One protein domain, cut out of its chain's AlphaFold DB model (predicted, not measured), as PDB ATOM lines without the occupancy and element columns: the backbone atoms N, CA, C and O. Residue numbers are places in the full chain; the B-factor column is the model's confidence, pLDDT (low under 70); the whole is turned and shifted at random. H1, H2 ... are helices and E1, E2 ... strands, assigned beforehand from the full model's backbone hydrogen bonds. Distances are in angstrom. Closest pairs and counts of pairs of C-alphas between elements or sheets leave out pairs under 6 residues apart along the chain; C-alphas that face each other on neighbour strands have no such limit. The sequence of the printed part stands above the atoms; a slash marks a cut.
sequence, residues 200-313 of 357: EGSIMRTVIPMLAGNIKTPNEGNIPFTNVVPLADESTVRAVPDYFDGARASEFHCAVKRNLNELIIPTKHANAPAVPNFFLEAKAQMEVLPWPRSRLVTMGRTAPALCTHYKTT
ATOM      1  N   GLU A 200       1.719 -25.846 -26.940       86.69
ATOM      2  CA  GLU A 200       1.178 -24.537 -27.344       86.69
ATOM      3  C   GLU A 200      -0.081 -24.709 -28.200       86.69
ATOM      4  O   GLU A 200      -1.130 -24.159 -27.880       86.69
ATOM      5  N   GLY A 201      -0.041 -25.590 -29.204       89.12
ATOM      6  CA  GLY A 201      -1.203 -25.856 -30.054       89.12
ATOM      7  C   GLY A 201      -2.405 -26.432 -29.293       89.12
ATOM      8  O   GLY A 201      -3.547 -26.139 -29.635       89.12
ATOM      9  N   SER A 202      -2.184 -27.235 -28.248       89.00
ATOM     10  CA  SER A 202      -3.284 -27.730 -27.408       89.00
ATOM     11  C   SER A 202      -3.870 -26.632 -26.523       89.00
ATOM     12  O   SER A 202      -5.088 -26.594 -26.351       89.00
ATOM     13  N   ILE A 203      -3.039 -25.722 -26.003       89.81
ATOM     14  CA  ILE A 203      -3.502 -24.527 -25.283       89.81
ATOM     15  C   ILE A 203      -4.365 -23.677 -26.220       89.81
ATOM     16  O   ILE A 203      -5.508 -23.375 -25.883       89.81
ATOM     17  N   MET A 204      -3.878 -23.401 -27.434       91.00
ATOM     18  CA  MET A 204      -4.618 -22.640 -28.445       91.00
ATOM     19  C   MET A 204      -5.963 -23.272 -28.804       91.00
ATOM     20  O   MET A 204      -6.944 -22.556 -28.947       91.00
ATOM     21  N   ARG A 205      -6.055 -24.604 -28.897       90.88
ATOM     22  CA  ARG A 205      -7.314 -25.291 -29.244       90.88
ATOM     23  C   ARG A 205      -8.309 -25.447 -28.097       90.88
ATOM     24  O   ARG A 205      -9.485 -25.662 -28.359       90.88
ATOM     25  N   THR A 206      -7.859 -25.433 -26.842       90.56
ATOM     26  CA  THR A 206      -8.715 -25.829 -25.702       90.56
ATOM     27  C   THR A 206      -8.922 -24.728 -24.675       90.56
ATOM     28  O   THR A 206     -10.005 -24.635 -24.101       90.56
ATOM     29  N   VAL A 207      -7.901 -23.906 -24.437       90.38
ATOM     30  CA  VAL A 207      -7.913 -22.850 -23.423       90.38
ATOM     31  C   VAL A 207      -8.402 -21.542 -24.030       90.38
ATOM     32  O   VAL A 207      -9.267 -20.897 -23.451       90.38
ATOM     33  N   ILE A 208      -7.898 -21.164 -25.206       89.12
ATOM     34  CA  ILE A 208      -8.254 -19.876 -25.819       89.12
ATOM     35  C   ILE A 208      -9.740 -19.797 -26.196       89.12
ATOM     36  O   ILE A 208     -10.362 -18.817 -25.798       89.12
ATOM     37  N   PRO A 209     -10.373 -20.819 -26.806       88.69
ATOM     38  CA  PRO A 209     -11.817 -20.796 -27.040       88.69
ATOM     39  C   PRO A 209     -12.634 -20.704 -25.748       88.69
ATOM     40  O   PRO A 209     -13.669 -20.050 -25.713       88.69
ATOM     41  N   MET A 210     -12.152 -21.314 -24.658       88.12
ATOM     42  CA  MET A 210     -12.804 -21.208 -23.351       88.12
ATOM     43  C   MET A 210     -12.745 -19.778 -22.793       88.12
ATOM     44  O   MET A 210     -13.702 -19.348 -22.158       88.12
ATOM     45  N   LEU A 211     -11.648 -19.050 -23.031       85.50
ATOM     46  CA  LEU A 211     -11.494 -17.647 -22.627       85.50
ATOM     47  C   LEU A 211     -12.262 -16.684 -23.540       85.50
ATOM     48  O   LEU A 211     -12.856 -15.730 -23.052       85.50
ATOM     49  N   ALA A 212     -12.249 -16.935 -24.851       83.94
ATOM     50  CA  ALA A 212     -12.982 -16.143 -25.835       83.94
ATOM     51  C   ALA A 212     -14.504 -16.281 -25.664       83.94
ATOM     52  O   ALA A 212     -15.255 -15.368 -26.004       83.94
ATOM     53  N   GLY A 213     -14.966 -17.409 -25.117       82.56
ATOM     54  CA  GLY A 213     -16.384 -17.698 -24.955       82.56
ATOM     55  C   GLY A 213     -17.092 -17.855 -26.302       82.56
ATOM     56  O   GLY A 213     -16.481 -18.151 -27.326       82.56
ATOM     57  N   ASN A 214     -18.408 -17.641 -26.310       80.31
ATOM     58  CA  ASN A 214     -19.252 -17.848 -27.494       80.31
ATOM     59  C   ASN A 214     -19.371 -16.595 -28.382       80.31
ATOM     60  O   ASN A 214     -20.391 -16.386 -29.043       80.31
ATOM     61  N   ILE A 215     -18.357 -15.728 -28.373       77.25
ATOM     62  CA  ILE A 215     -18.392 -14.468 -29.113       77.25
ATOM     63  C   ILE A 215     -18.091 -14.742 -30.592       77.25
ATOM     64  O   ILE A 215     -17.137 -15.436 -30.933       77.25
ATOM     65  N   LYS A 216     -18.904 -14.176 -31.491       83.12
ATOM     66  CA  LYS A 216     -18.760 -14.321 -32.951       83.12
ATOM     67  C   LYS A 216     -17.803 -13.288 -33.568       83.12
ATOM     68  O   LYS A 216     -17.971 -12.924 -34.732       83.12
ATOM     69  N   THR A 217     -16.833 -12.792 -32.801       86.44
ATOM     70  CA  THR A 217     -15.852 -11.823 -33.303       86.44
ATOM     71  C   THR A 217     -14.943 -12.504 -34.329       86.44
ATOM     72  O   THR A 217     -14.417 -13.587 -34.042       86.44
ATOM     73  N   PRO A 218     -14.744 -11.908 -35.519       91.19
ATOM     74  CA  PRO A 218     -13.732 -12.361 -36.465       91.19
ATOM     75  C   PRO A 218     -12.368 -12.483 -35.784       91.19
ATOM     76  O   PRO A 218     -11.922 -11.564 -35.102       91.19
ATOM     77  N   ASN A 219     -11.712 -13.621 -35.968       91.94
ATOM     78  CA  ASN A 219     -10.400 -13.886 -35.398       91.94
ATOM     79  C   ASN A 219      -9.583 -14.769 -36.336       91.94
ATOM     80  O   ASN A 219     -10.140 -15.553 -37.100       91.94
ATOM     81  N   GLU A 220      -8.270 -14.611 -36.262       93.38
ATOM     82  CA  GLU A 220      -7.282 -15.372 -37.016       93.38
ATOM     83  C   GLU A 220      -6.036 -15.596 -36.152       93.38
ATOM     84  O   GLU A 220      -5.918 -15.086 -35.039       93.38
ATOM     85  N   GLY A 221      -5.080 -16.373 -36.650       92.00
ATOM     86  CA  GLY A 221      -3.819 -16.606 -35.955       92.00
ATOM     87  C   GLY A 221      -2.727 -17.077 -36.898       92.00
ATOM     88  O   GLY A 221      -3.001 -17.592 -37.979       92.00
ATOM     89  N   ASN A 222      -1.471 -16.933 -36.484       91.62
ATOM     90  CA  ASN A 222      -0.288 -17.319 -37.259       91.62
ATOM     91  C   ASN A 222      -0.155 -16.591 -38.612       91.62
ATOM     92  O   ASN A 222       0.483 -17.102 -39.535       91.62
ATOM     93  N   ILE A 223      -0.732 -15.392 -38.732       91.94
ATOM     94  CA  ILE A 223      -0.641 -14.548 -39.928       91.94
ATOM     95  C   ILE A 223       0.302 -13.373 -39.642       91.94
ATOM     96  O   ILE A 223       0.069 -12.633 -38.685       91.94
ATOM     97  N   PRO A 224       1.354 -13.164 -40.455       91.00
ATOM     98  CA  PRO A 224       2.246 -12.028 -40.276       91.00
ATOM     99  C   PRO A 224       1.564 -10.689 -40.554       91.00
ATOM    100  O   PRO A 224       0.857 -10.523 -41.552       91.00
ATOM    101  N   PHE A 225       1.848  -9.710 -39.703       91.44
ATOM    102  CA  PHE A 225       1.374  -8.339 -39.855       91.44
ATOM    103  C   PHE A 225       2.276  -7.586 -40.843       91.44
ATOM    104  O   PHE A 225       3.230  -6.903 -40.471       91.44
ATOM    105  N   THR A 226       2.024  -7.788 -42.136       91.38
ATOM    106  CA  THR A 226       2.854  -7.274 -43.238       91.38
ATOM    107  C   THR A 226       2.490  -5.868 -43.696       91.38
ATOM    108  O   THR A 226       3.295  -5.242 -44.378       91.38
ATOM    109  N   ASN A 227       1.296  -5.381 -43.357       92.75
ATOM    110  CA  ASN A 227       0.781  -4.097 -43.832       92.75
ATOM    111  C   ASN A 227       0.900  -2.977 -42.790       92.75
ATOM    112  O   ASN A 227       0.694  -1.822 -43.133       92.75
ATOM    113  N   VAL A 228       1.241  -3.305 -41.539       89.25
ATOM    114  CA  VAL A 228       1.402  -2.291 -40.490       89.25
ATOM    115  C   VAL A 228       2.756  -1.600 -40.561       89.25
ATOM    116  O   VAL A 228       3.764  -2.231 -40.908       89.25
ATOM    117  N   VAL A 229       2.785  -0.319 -40.200       87.31
ATOM    118  CA  VAL A 229       4.030   0.430 -40.012       87.31
ATOM    119  C   VAL A 229       4.903  -0.306 -38.981       87.31
ATOM    120  O   VAL A 229       4.379  -0.801 -37.976       87.31
ATOM    121  N   PRO A 230       6.218  -0.455 -39.230       80.88
ATOM    122  CA  PRO A 230       7.137  -1.018 -38.251       80.88
ATOM    123  C   PRO A 230       7.071  -0.290 -36.907       80.88
ATOM    124  O   PRO A 230       6.845   0.914 -36.846       80.88
ATOM    125  N   LEU A 231       7.299  -1.032 -35.826       78.69
ATOM    126  CA  LEU A 231       7.277  -0.483 -34.469       78.69
ATOM    127  C   LEU A 231       8.438   0.499 -34.202       78.69
ATOM    128  O   LEU A 231       8.322   1.356 -33.334       78.69
ATOM    129  N   ALA A 232       9.542   0.355 -34.932       80.62
ATOM    130  CA  ALA A 232      10.757   1.158 -34.832       80.62
ATOM    131  C   ALA A 232      11.234   1.558 -36.239       80.62
ATOM    132  O   ALA A 232      10.761   0.985 -37.224       80.62
ATOM    133  N   ASP A 233      12.183   2.496 -36.329       70.44
ATOM    134  CA  ASP A 233      12.642   3.162 -37.567       70.44
ATOM    135  C   ASP A 233      13.043   2.229 -38.724       70.44
ATOM    136  O   ASP A 233      13.125   2.655 -39.877       70.44
ATOM    137  N   GLU A 234      13.299   0.948 -38.448       68.94
ATOM    138  CA  GLU A 234      13.550  -0.056 -39.472       68.94
ATOM    139  C   GLU A 234      12.559  -1.217 -39.387       68.94
ATOM    140  O   GLU A 234      12.181  -1.681 -38.309       68.94
ATOM    141  N   SER A 235      12.158  -1.728 -40.559       63.44
ATOM    142  CA  SER A 235      11.307  -2.915 -40.687       63.44
ATOM    143  C   SER A 235      12.060  -4.158 -40.217       63.44
ATOM    144  O   SER A 235      12.541  -4.952 -41.024       63.44
ATOM    145  N   THR A 236      12.128  -4.341 -38.903       73.88
ATOM    146  CA  THR A 236      12.559  -5.582 -38.273       73.88
ATOM    147  C   THR A 236      11.465  -6.650 -38.403       73.88
ATOM    148  O   THR A 236      10.545  -6.568 -39.226       73.88
ATOM    149  N   VAL A 237      11.593  -7.712 -37.614       79.81
ATOM    150  CA  VAL A 237      10.688  -8.861 -37.567       79.81
ATOM    151  C   VAL A 237       9.225  -8.427 -37.546       79.81
ATOM    152  O   VAL A 237       8.786  -7.713 -36.648       79.81
ATOM    153  N   ARG A 238       8.437  -8.921 -38.503       84.75
ATOM    154  CA  ARG A 238       6.986  -8.728 -38.478       84.75
ATOM    155  C   ARG A 238       6.370  -9.543 -37.346       84.75
ATOM    156  O   ARG A 238       6.727 -10.707 -37.157       84.75
ATOM    157  N   ALA A 239       5.428  -8.942 -36.625       85.50
ATOM    158  CA  ALA A 239       4.648  -9.655 -35.625       85.50
ATOM    159  C   ALA A 239       3.848 -10.780 -36.296       85.50
ATOM    160  O   ALA A 239       3.253 -10.585 -37.357       85.50
ATOM    161  N   VAL A 240       3.848 -11.955 -35.670       90.06
ATOM    162  CA  VAL A 240       3.057 -13.118 -36.089       90.06
ATOM    163  C   VAL A 240       2.358 -13.657 -34.841       90.06
ATOM    164  O   VAL A 240       2.906 -14.552 -34.198       90.06
ATOM    165  N   PRO A 241       1.225 -13.067 -34.429       91.06
ATOM    166  CA  PRO A 241       0.528 -13.510 -33.226       91.06
ATOM    167  C   PRO A 241      -0.040 -14.921 -33.395       91.06
ATOM    168  O   PRO A 241      -0.601 -15.233 -34.449       91.06
ATOM    169  N   ASP A 242       0.029 -15.748 -32.350       91.62
ATOM    170  CA  ASP A 242      -0.667 -17.041 -32.302       91.62
ATOM    171  C   ASP A 242      -2.198 -16.874 -32.452       91.62
ATOM    172  O   ASP A 242      -2.867 -17.765 -32.981       91.62
ATOM    173  N   TYR A 243      -2.749 -15.734 -32.011       92.50
ATOM    174  CA  TYR A 243      -4.159 -15.351 -32.160       92.50
ATOM    175  C   TYR A 243      -4.333 -13.832 -32.163       92.50
ATOM    176  O   TYR A 243      -3.648 -13.125 -31.426       92.50
ATOM    177  N   PHE A 244      -5.287 -13.338 -32.941       92.94
ATOM    178  CA  PHE A 244      -5.785 -11.971 -32.871       92.94
ATOM    179  C   PHE A 244      -7.250 -11.907 -33.305       92.94
ATOM    180  O   PHE A 244      -7.684 -12.662 -34.176       92.94
ATOM    181  N   ASP A 245      -8.008 -11.002 -32.700       92.06
ATOM    182  CA  ASP A 245      -9.372 -10.676 -33.106       92.06
ATOM    183  C   ASP A 245      -9.442  -9.300 -33.772       92.06
ATOM    184  O   ASP A 245      -8.438  -8.599 -33.880       92.06
ATOM    185  N   GLY A 246     -10.617  -8.933 -34.279       92.31
ATOM    186  CA  GLY A 246     -10.846  -7.605 -34.830       92.31
ATOM    187  C   GLY A 246     -12.214  -7.448 -35.484       92.31
ATOM    188  O   GLY A 246     -13.087  -8.311 -35.390       92.31
ATOM    189  N   ALA A 247     -12.383  -6.325 -36.170       92.00
ATOM    190  CA  ALA A 247     -13.556  -6.005 -36.971       92.00
ATOM    191  C   ALA A 247     -13.416  -6.550 -38.399       92.00
ATOM    192  O   ALA A 247     -12.308  -6.711 -38.925       92.00
ATOM    193  N   ARG A 248     -14.535  -6.797 -39.084       90.81
ATOM    194  CA  ARG A 248     -14.476  -7.130 -40.516       90.81
ATOM    195  C   ARG A 248     -14.059  -5.906 -41.308       90.81
ATOM    196  O   ARG A 248     -14.523  -4.802 -41.035       90.81
ATOM    197  N   ALA A 249     -13.303  -6.126 -42.385       86.44
ATOM    198  CA  ALA A 249     -13.008  -5.090 -43.369       86.44
ATOM    199  C   ALA A 249     -14.272  -4.298 -43.746       86.44
ATOM    200  O   ALA A 249     -14.249  -3.084 -43.774       86.44
ATOM    201  N   SER A 250     -15.418  -4.938 -43.968       87.38
ATOM    202  CA  SER A 250     -16.665  -4.261 -44.353       87.38
ATOM    203  C   SER A 250     -17.250  -3.288 -43.315       87.38
ATOM    204  O   SER A 250     -18.033  -2.433 -43.706       87.38
ATOM    205  N   GLU A 251     -16.888  -3.383 -42.034       88.19
ATOM    206  CA  GLU A 251     -17.579  -2.687 -40.933       88.19
ATOM    207  C   GLU A 251     -17.148  -1.226 -40.734       88.19
ATOM    208  O   GLU A 251     -17.841  -0.474 -40.056       88.19
ATOM    209  N   PHE A 252     -16.036  -0.791 -41.333       83.94
ATOM    210  CA  PHE A 252     -15.528   0.576 -41.176       83.94
ATOM    211  C   PHE A 252     -15.622   1.410 -42.461       83.94
ATOM    212  O   PHE A 252     -15.544   0.906 -43.589       83.94
ATOM    213  N   HIS A 253     -15.787   2.722 -42.275       92.88
ATOM    214  CA  HIS A 253     -15.965   3.699 -43.348       92.88
ATOM    215  C   HIS A 253     -14.761   3.738 -44.305       92.88
ATOM    216  O   HIS A 253     -13.609   3.589 -43.887       92.88
ATOM    217  N   CYS A 254     -15.010   3.984 -45.598       90.94
ATOM    218  CA  CYS A 254     -13.983   3.942 -46.647       90.94
ATOM    219  C   CYS A 254     -12.803   4.897 -46.371       90.94
ATOM    220  O   CYS A 254     -11.649   4.525 -46.579       90.94
ATOM    221  N   ALA A 255     -13.085   6.092 -45.844       94.56
ATOM    222  CA  ALA A 255     -12.065   7.077 -45.481       94.56
ATOM    223  C   ALA A 255     -11.157   6.586 -44.341       94.56
ATOM    224  O   ALA A 255      -9.945   6.746 -44.421       94.56
ATOM    225  N   VAL A 256     -11.719   5.914 -43.329       92.38
ATOM    226  CA  VAL A 256     -10.944   5.350 -42.212       92.38
ATOM    227  C   VAL A 256     -10.005   4.257 -42.719       92.38
ATOM    228  O   VAL A 256      -8.836   4.246 -42.344       92.38
ATOM    229  N   LYS A 257     -10.471   3.392 -43.638       89.75
ATOM    230  CA  LYS A 257      -9.606   2.354 -44.235       89.75
ATOM    231  C   LYS A 257      -8.411   2.955 -44.937       89.75
ATOM    232  O   LYS A 257      -7.316   2.443 -44.789       89.75
ATOM    233  N   ARG A 258      -8.645   3.990 -45.748       90.94
ATOM    234  CA  ARG A 258      -7.605   4.604 -46.576       90.94
ATOM    235  C   ARG A 258      -6.609   5.365 -45.710       90.94
ATOM    236  O   ARG A 258      -5.415   5.139 -45.841       90.94
ATOM    237  N   ASN A 259      -7.107   6.198 -44.797       94.12
ATOM    238  CA  ASN A 259      -6.269   7.088 -43.996       94.12
ATOM    239  C   ASN A 259      -5.468   6.341 -42.926       94.12
ATOM    240  O   ASN A 259      -4.356   6.743 -42.612       94.12
ATOM    241  N   LEU A 260      -6.020   5.258 -42.369       92.62
ATOM    242  CA  LEU A 260      -5.376   4.477 -41.310       92.62
ATOM    243  C   LEU A 260      -4.904   3.099 -41.792       92.62
ATOM    244  O   LEU A 260      -4.624   2.237 -40.963       92.62
ATOM    245  N   ASN A 261      -4.823   2.869 -43.110       92.00
ATOM    246  CA  ASN A 261      -4.545   1.559 -43.714       92.00
ATOM    247  C   ASN A 261      -3.372   0.839 -43.036       92.00
ATOM    248  O   ASN A 261      -3.511  -0.290 -42.574       92.00
ATOM    249  N   GLU A 262      -2.236   1.523 -42.929       91.62
ATOM    250  CA  GLU A 262      -0.992   0.964 -42.388       91.62
ATOM    251  C   GLU A 262      -0.941   0.961 -40.851       91.62
ATOM    252  O   GLU A 262       0.047   0.549 -40.255       91.62
ATOM    253  N   LEU A 263      -2.000   1.404 -40.178       90.25
ATOM    254  CA  LEU A 263      -2.089   1.409 -38.716       90.25
ATOM    255  C   LEU A 263      -3.082   0.370 -38.208       90.25
ATOM    256  O   LEU A 263      -2.842  -0.270 -37.188       90.25
ATOM    257  N   ILE A 264      -4.199   0.192 -38.916       91.31
ATOM    258  CA  ILE A 264      -5.303  -0.644 -38.443       91.31
ATOM    259  C   ILE A 264      -5.516  -1.902 -39.276       91.31
ATOM    260  O   ILE A 264      -6.226  -2.787 -38.820       91.31
ATOM    261  N   ILE A 265      -4.949  -2.023 -40.480       93.25
ATOM    262  CA  ILE A 265      -5.104  -3.227 -41.307       93.25
ATOM    263  C   ILE A 265      -3.816  -4.051 -41.198       93.25
ATOM    264  O   ILE A 265      -2.805  -3.664 -41.786       93.25
ATOM    265  N   PRO A 266      -3.820  -5.194 -40.478       92.81
ATOM    266  CA  PRO A 266      -2.595  -5.942 -40.189       92.81
ATOM    267  C   PRO A 266      -1.942  -6.529 -41.437       92.81
ATOM    268  O   PRO A 266      -0.719  -6.603 -41.558       92.81
ATOM    269  N   THR A 267      -2.774  -6.970 -42.375       92.62
ATOM    270  CA  THR A 267      -2.372  -7.755 -43.537       92.62
ATOM    271  C   THR A 267      -3.333  -7.535 -44.700       92.62
ATOM    272  O   THR A 267      -4.482  -7.148 -44.509       92.62
ATOM    273  N   LYS A 268      -2.875  -7.829 -45.919       90.44
ATOM    274  CA  LYS A 268      -3.676  -7.718 -47.149       90.44
ATOM    275  C   LYS A 268      -4.571  -8.941 -47.409       90.44
ATOM    276  O   LYS A 268      -5.229  -9.003 -48.444       90.44
ATOM    277  N   HIS A 269      -4.596  -9.929 -46.510       90.56
ATOM    278  CA  HIS A 269      -5.521 -11.060 -46.616       90.56
ATOM    279  C   HIS A 269      -6.972 -10.576 -46.478       90.56
ATOM    280  O   HIS A 269      -7.355 -10.061 -45.435       90.56
ATOM    281  N   ALA A 270      -7.783 -10.779 -47.519       85.44
ATOM    282  CA  ALA A 270      -9.124 -10.193 -47.636       85.44
ATOM    283  C   ALA A 270     -10.083 -10.530 -46.474       85.44
ATOM    284  O   ALA A 270     -10.934  -9.713 -46.131       85.44
ATOM    285  N   ASN A 271      -9.933 -11.712 -45.871       88.56
ATOM    286  CA  ASN A 271     -10.794 -12.191 -44.786       88.56
ATOM    287  C   ASN A 271     -10.180 -12.014 -43.391       88.56
ATOM    288  O   ASN A 271     -10.829 -12.357 -42.405       88.56
ATOM    289  N   ALA A 272      -8.946 -11.510 -43.294       92.19
ATOM    290  CA  ALA A 272      -8.321 -11.296 -41.999       92.19
ATOM    291  C   ALA A 272      -9.008 -10.128 -41.265       92.19
ATOM    292  O   ALA A 272      -9.352  -9.125 -41.900       92.19
ATOM    293  N   PRO A 273      -9.195 -10.231 -39.938       93.62
ATOM    294  CA  PRO A 273      -9.711  -9.130 -39.140       93.62
ATOM    295  C   PRO A 273      -8.843  -7.872 -39.273       93.62
ATOM    296  O   PRO A 273      -7.612  -7.939 -39.290       93.62
ATOM    297  N   ALA A 274      -9.505  -6.722 -39.345       93.00
ATOM    298  CA  ALA A 274      -8.892  -5.409 -39.233       93.00
ATOM    299  C   ALA A 274      -9.080  -4.864 -37.813       93.00
ATOM    300  O   ALA A 274      -9.908  -5.347 -37.049       93.00
ATOM    301  N   VAL A 275      -8.342  -3.812 -37.481       92.06
ATOM    302  CA  VAL A 275      -8.349  -3.139 -36.178       92.06
ATOM    303  C   VAL A 275      -8.134  -4.145 -35.040       92.06
ATOM    304  O   VAL A 275      -9.035  -4.337 -34.222       92.06
ATOM    305  N   PRO A 276      -6.979  -4.838 -34.997       89.62
ATOM    306  CA  PRO A 276      -6.747  -5.824 -33.960       89.62
ATOM    307  C   PRO A 276      -6.773  -5.151 -32.591       89.62
ATOM    308  O   PRO A 276      -5.899  -4.346 -32.261       89.62
ATOM    309  N   ASN A 277      -7.808  -5.462 -31.812       86.00
ATOM    310  CA  ASN A 277      -7.962  -4.932 -30.463       86.00
ATOM    311  C   ASN A 277      -7.310  -5.869 -29.450       86.00
ATOM    312  O   ASN A 277      -6.632  -5.425 -28.524       86.00
ATOM    313  N   PHE A 278      -7.474  -7.175 -29.657       86.56
ATOM    314  CA  PHE A 278      -6.856  -8.193 -28.835       86.56
ATOM    315  C   PHE A 278      -5.985  -9.114 -29.683       86.56
ATOM    316  O   PHE A 278      -6.415  -9.683 -30.684       86.56
ATOM    317  N   PHE A 279      -4.745  -9.294 -29.247       90.44
ATOM    318  CA  PHE A 279      -3.825 -10.274 -29.806       90.44
ATOM    319  C   PHE A 279      -3.036 -10.947 -28.689       90.44
ATOM    320  O   PHE A 279      -2.850 -10.406 -27.594       90.44
ATOM    321  N   LEU A 280      -2.613 -12.170 -28.973       89.31
ATOM    322  CA  LEU A 280      -2.114 -13.113 -27.993       89.31
ATOM    323  C   LEU A 280      -0.961 -13.915 -28.581       89.31
ATOM    324  O   LEU A 280      -1.004 -14.356 -29.727       89.31
ATOM    325  N   GLU A 281       0.003 -14.195 -27.710       87.88
ATOM    326  CA  GLU A 281       1.049 -15.173 -27.945       87.88
ATOM    327  C   GLU A 281       1.048 -16.216 -26.818       87.88
ATOM    328  O   GLU A 281       1.167 -15.881 -25.635       87.88
ATOM    329  N   ALA A 282       0.898 -17.494 -27.166       85.50
ATOM    330  CA  ALA A 282       0.792 -18.583 -26.204       85.50
ATOM    331  C   ALA A 282       2.119 -19.325 -26.091       85.50
ATOM    332  O   ALA A 282       2.654 -19.850 -27.067       85.50
ATOM    333  N   LYS A 283       2.657 -19.419 -24.873       82.56
ATOM    334  CA  LYS A 283       3.856 -20.217 -24.600       82.56
ATOM    335  C   LYS A 283       3.555 -21.340 -23.624       82.56
ATOM    336  O   LYS A 283       2.947 -21.128 -22.577       82.56
ATOM    337  N   ALA A 284       4.017 -22.543 -23.959       73.69
ATOM    338  CA  ALA A 284       3.950 -23.672 -23.046       73.69
ATOM    339  C   ALA A 284       5.033 -23.545 -21.967       73.69
ATOM    340  O   ALA A 284       6.109 -22.982 -22.190       73.69
ATOM    341  N   GLN A 285       4.767 -24.105 -20.787       61.84
ATOM    342  CA  GLN A 285       5.777 -24.191 -19.738       61.84
ATOM    343  C   GLN A 285       6.951 -25.050 -20.223       61.84
ATOM    344  O   GLN A 285       6.800 -26.241 -20.489       61.84
ATOM    345  N   MET A 286       8.137 -24.448 -20.319       51.09
ATOM    346  CA  MET A 286       9.380 -25.206 -20.451       51.09
ATOM    347  C   MET A 286       9.881 -25.575 -19.053       51.09
ATOM    348  O   MET A 286      10.256 -24.692 -18.287       51.09
ATOM    349  N   GLU A 287       9.934 -26.869 -18.744       39.69
ATOM    350  CA  GLU A 287      10.344 -27.445 -17.447       39.69
ATOM    351  C   GLU A 287      11.830 -27.243 -17.064       39.69
ATOM    352  O   GLU A 287      12.308 -27.870 -16.127       39.69
ATOM    353  N   VAL A 288      12.602 -26.375 -17.735       39.81
ATOM    354  CA  VAL A 288      14.048 -26.245 -17.460       39.81
ATOM    355  C   VAL A 288      14.498 -24.784 -17.347       39.81
ATOM    356  O   VAL A 288      14.876 -24.170 -18.350       39.81
ATOM    357  N   LEU A 289      14.473 -24.245 -16.115       32.69
ATOM    358  CA  LEU A 289      15.563 -23.533 -15.399       32.69
ATOM    359  C   LEU A 289      15.046 -22.826 -14.112       32.69
ATOM    360  O   LEU A 289      13.868 -22.492 -14.049       32.69
ATOM    361  N   PRO A 290      15.914 -22.573 -13.102       29.16
ATOM    362  CA  PRO A 290      15.554 -22.262 -11.706       29.16
ATOM    363  C   PRO A 290      15.135 -20.799 -11.457       29.16
ATOM    364  O   PRO A 290      15.488 -20.213 -10.440       29.16
ATOM    365  N   TRP A 291      14.396 -20.190 -12.380       27.64
ATOM    366  CA  TRP A 291      13.859 -18.837 -12.214       27.64
ATOM    367  C   TRP A 291      12.347 -18.848 -12.434       27.64
ATOM    368  O   TRP A 291      11.868 -19.642 -13.251       27.64
ATOM    369  N   PRO A 292      11.581 -17.980 -11.748       32.31
ATOM    370  CA  PRO A 292      10.139 -17.950 -11.888       32.31
ATOM    371  C   PRO A 292       9.795 -17.363 -13.259       32.31
ATOM    372  O   PRO A 292       9.649 -16.159 -13.431       32.31
ATOM    373  N   ARG A 293       9.648 -18.223 -14.271       33.12
ATOM    374  CA  ARG A 293       8.797 -17.897 -15.413       33.12
ATOM    375  C   ARG A 293       7.360 -17.975 -14.924       33.12
ATOM    376  O   ARG A 293       6.724 -19.026 -14.990       33.12
ATOM    377  N   SER A 294       6.876 -16.864 -14.383       29.66
ATOM    378  CA  SER A 294       5.450 -16.627 -14.189       29.66
ATOM    379  C   SER A 294       4.731 -16.926 -15.506       29.66
ATOM    380  O   SER A 294       5.243 -16.605 -16.582       29.66
ATOM    381  N   ARG A 295       3.573 -17.596 -15.440       37.72
ATOM    382  CA  ARG A 295       2.684 -17.782 -16.597       37.72
ATOM    383  C   ARG A 295       2.538 -16.447 -17.327       37.72
ATOM    384  O   ARG A 295       1.980 -15.522 -16.754       37.72
ATOM    385  N   LEU A 296       2.976 -16.371 -18.577       34.09
ATOM    386  CA  LEU A 296       2.676 -15.239 -19.445       34.09
ATOM    387  C   LEU A 296       1.829 -15.766 -20.597       34.09
ATOM    388  O   LEU A 296       2.327 -16.281 -21.593       34.09
ATOM    389  N   VAL A 297       0.516 -15.696 -20.390       35.88
ATOM    390  CA  VAL A 297      -0.411 -15.424 -21.485       35.88
ATOM    391  C   VAL A 297      -0.282 -13.918 -21.676       35.88
ATOM    392  O   VAL A 297      -0.820 -13.158 -20.875       35.88
ATOM    393  N   THR A 298       0.525 -13.482 -22.640       39.88
ATOM    394  CA  THR A 298       0.665 -12.048 -22.909       39.88
ATOM    395  C   THR A 298      -0.593 -11.603 -23.645       39.88
ATOM    396  O   THR A 298      -0.841 -12.047 -24.764       39.88
ATOM    397  N   MET A 299      -1.414 -10.790 -22.984       34.25
ATOM    398  CA  MET A 299      -2.643 -10.224 -23.536       34.25
ATOM    399  C   MET A 299      -2.400  -8.752 -23.860       34.25
ATOM    400  O   MET A 299      -2.229  -7.950 -22.945       34.25
ATOM    401  N   GLY A 300      -2.381  -8.398 -25.143       40.75
ATOM    402  CA  GLY A 300      -2.414  -7.000 -25.571       40.75
ATOM    403  C   GLY A 300      -3.862  -6.525 -25.695       40.75
ATOM    404  O   GLY A 300      -4.674  -7.213 -26.309       40.75
ATOM    405  N   ARG A 301      -4.193  -5.365 -25.117       35.09
ATOM    406  CA  ARG A 301      -5.380  -4.571 -25.479       35.09
ATOM    407  C   ARG A 301      -4.898  -3.218 -25.982       35.09
ATOM    408  O   ARG A 301      -4.071  -2.601 -25.314       35.09
ATOM    409  N   THR A 302      -5.407  -2.735 -27.109       31.39
ATOM    410  CA  THR A 302      -5.106  -1.378 -27.585       31.39
ATOM    411  C   THR A 302      -5.940  -0.340 -26.822       31.39
ATOM    412  O   THR A 302      -7.096  -0.076 -27.133       31.39
ATOM    413  N   ALA A 303      -5.330   0.273 -25.807       24.78
ATOM    414  CA  ALA A 303      -5.519   1.686 -25.455       24.78
ATOM    415  C   ALA A 303      -4.208   2.413 -25.844       24.78
ATOM    416  O   ALA A 303      -3.211   1.715 -26.041       24.78
ATOM    417  N   PRO A 304      -4.157   3.748 -26.035       28.61
ATOM    418  CA  PRO A 304      -3.012   4.428 -26.650       28.61
ATOM    419  C   PRO A 304      -1.799   4.447 -25.704       28.61
ATOM    420  O   PRO A 304      -1.530   5.432 -25.033       28.61
ATOM    421  N   ALA A 305      -1.108   3.315 -25.608       26.86
ATOM    422  CA  ALA A 305       0.194   3.111 -24.994       26.86
ATOM    423  C   ALA A 305       0.647   1.678 -25.330       26.86
ATOM    424  O   ALA A 305       0.201   0.705 -24.728       26.86
ATOM    425  N   LEU A 306       1.470   1.581 -26.375       32.34
ATOM    426  CA  LEU A 306       2.543   0.605 -26.610       32.34
ATOM    427  C   LEU A 306       2.440  -0.742 -25.857       32.34
ATOM    428  O   LEU A 306       2.766  -0.856 -24.679       32.34
ATOM    429  N   CYS A 307       2.078  -1.804 -26.579       28.42
ATOM    430  CA  CYS A 307       2.203  -3.183 -26.106       28.42
ATOM    431  C   CYS A 307       3.670  -3.643 -26.218       28.42
ATOM    432  O   CYS A 307       4.123  -3.997 -27.306       28.42
ATOM    433  N   THR A 308       4.415  -3.661 -25.109       35.56
ATOM    434  CA  THR A 308       5.847  -4.021 -25.078       35.56
ATOM    435  C   THR A 308       6.120  -5.270 -24.243       35.56
ATOM    436  O   THR A 308       6.622  -5.179 -23.129       35.56
ATOM    437  N   HIS A 309       5.875  -6.461 -24.797       35.59
ATOM    438  CA  HIS A 309       6.388  -7.704 -24.206       35.59
ATOM    439  C   HIS A 309       6.866  -8.667 -25.291       35.59
ATOM    440  O   HIS A 309       6.081  -9.384 -25.911       35.59
ATOM    441  N   TYR A 310       8.182  -8.693 -25.504       39.81
ATOM    442  CA  TYR A 310       8.863  -9.650 -26.372       39.81
ATOM    443  C   TYR A 310       9.560 -10.745 -25.551       39.81
ATOM    444  O   TYR A 310       9.807 -10.622 -24.351       39.81
ATOM    445  N   LYS A 311       9.845 -11.877 -26.205       39.06
ATOM    446  CA  LYS A 311      10.446 -13.067 -25.582       39.06
ATOM    447  C   LYS A 311      11.857 -12.743 -25.074       39.06
ATOM    448  O   LYS A 311      12.785 -12.692 -25.870       39.06
ATOM    449  N   THR A 312      12.036 -12.630 -23.761       30.59
ATOM    450  CA  THR A 312      13.369 -12.521 -23.150       30.59
ATOM    451  C   THR A 312      14.089 -13.877 -23.167       30.59
ATOM    452  O   THR A 312      13.564 -14.918 -22.732       30.59
ATOM    453  N   THR A 313      15.315 -13.896 -23.700       35.66
ATOM    454  CA  THR A 313      16.229 -15.047 -23.637       35.66
ATOM    455  C   THR A 313      17.245 -14.920 -22.501       35.66
ATOM    456  O   THR A 313      17.453 -13.863 -21.922       35.66
TER     457      THR A 313
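AT A GLANCE: This is residues 200 to 313 of the 357 residues of an uncharacterized protein of Metarhizium rileyi (strain RCEF 4871) (UniProt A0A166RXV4). With little regular structure, a small antiparallel sheet, E1 E2 E3, sits amid long loops, residues 286 to 292 sticking out, H3 and H4 away from it. H1 H2 E1 H3 H4 E2 E3, class mixed, hold 35 of 114 printed residues. The whole is only just compact, close to loose: radius of gyration of the C-alphas 15.5 A, spans 52 by 39 by 23 A.

IN THESE COORDINATES: E1 is residues 243 to 245, E2 278 to 282, 13.2 A long, E3 297 to 301, H1 200 to 206, H2 208 to 212, H3 254 to 259, H4 261 to 264. C-alpha 200 is at (1.178, -24.537, -27.344), C-alpha 301 at (-5.380, -4.571, -25.479).

HOW THE PARTS SIT: Within hydrogen-bond range are N 245 and O 278 of E1 and E2, 2.9 A, and, in hairpin E2 and E3, N 300 and O 279, 3.2 A. H1 only grazes the sheet. Every O i to N i+4 pair in H1, H2 and H3 is within range.

THE WHOLE: The printed part has no cut; pLDDT is under 70 at residues 234 to 235 and 285 to 313.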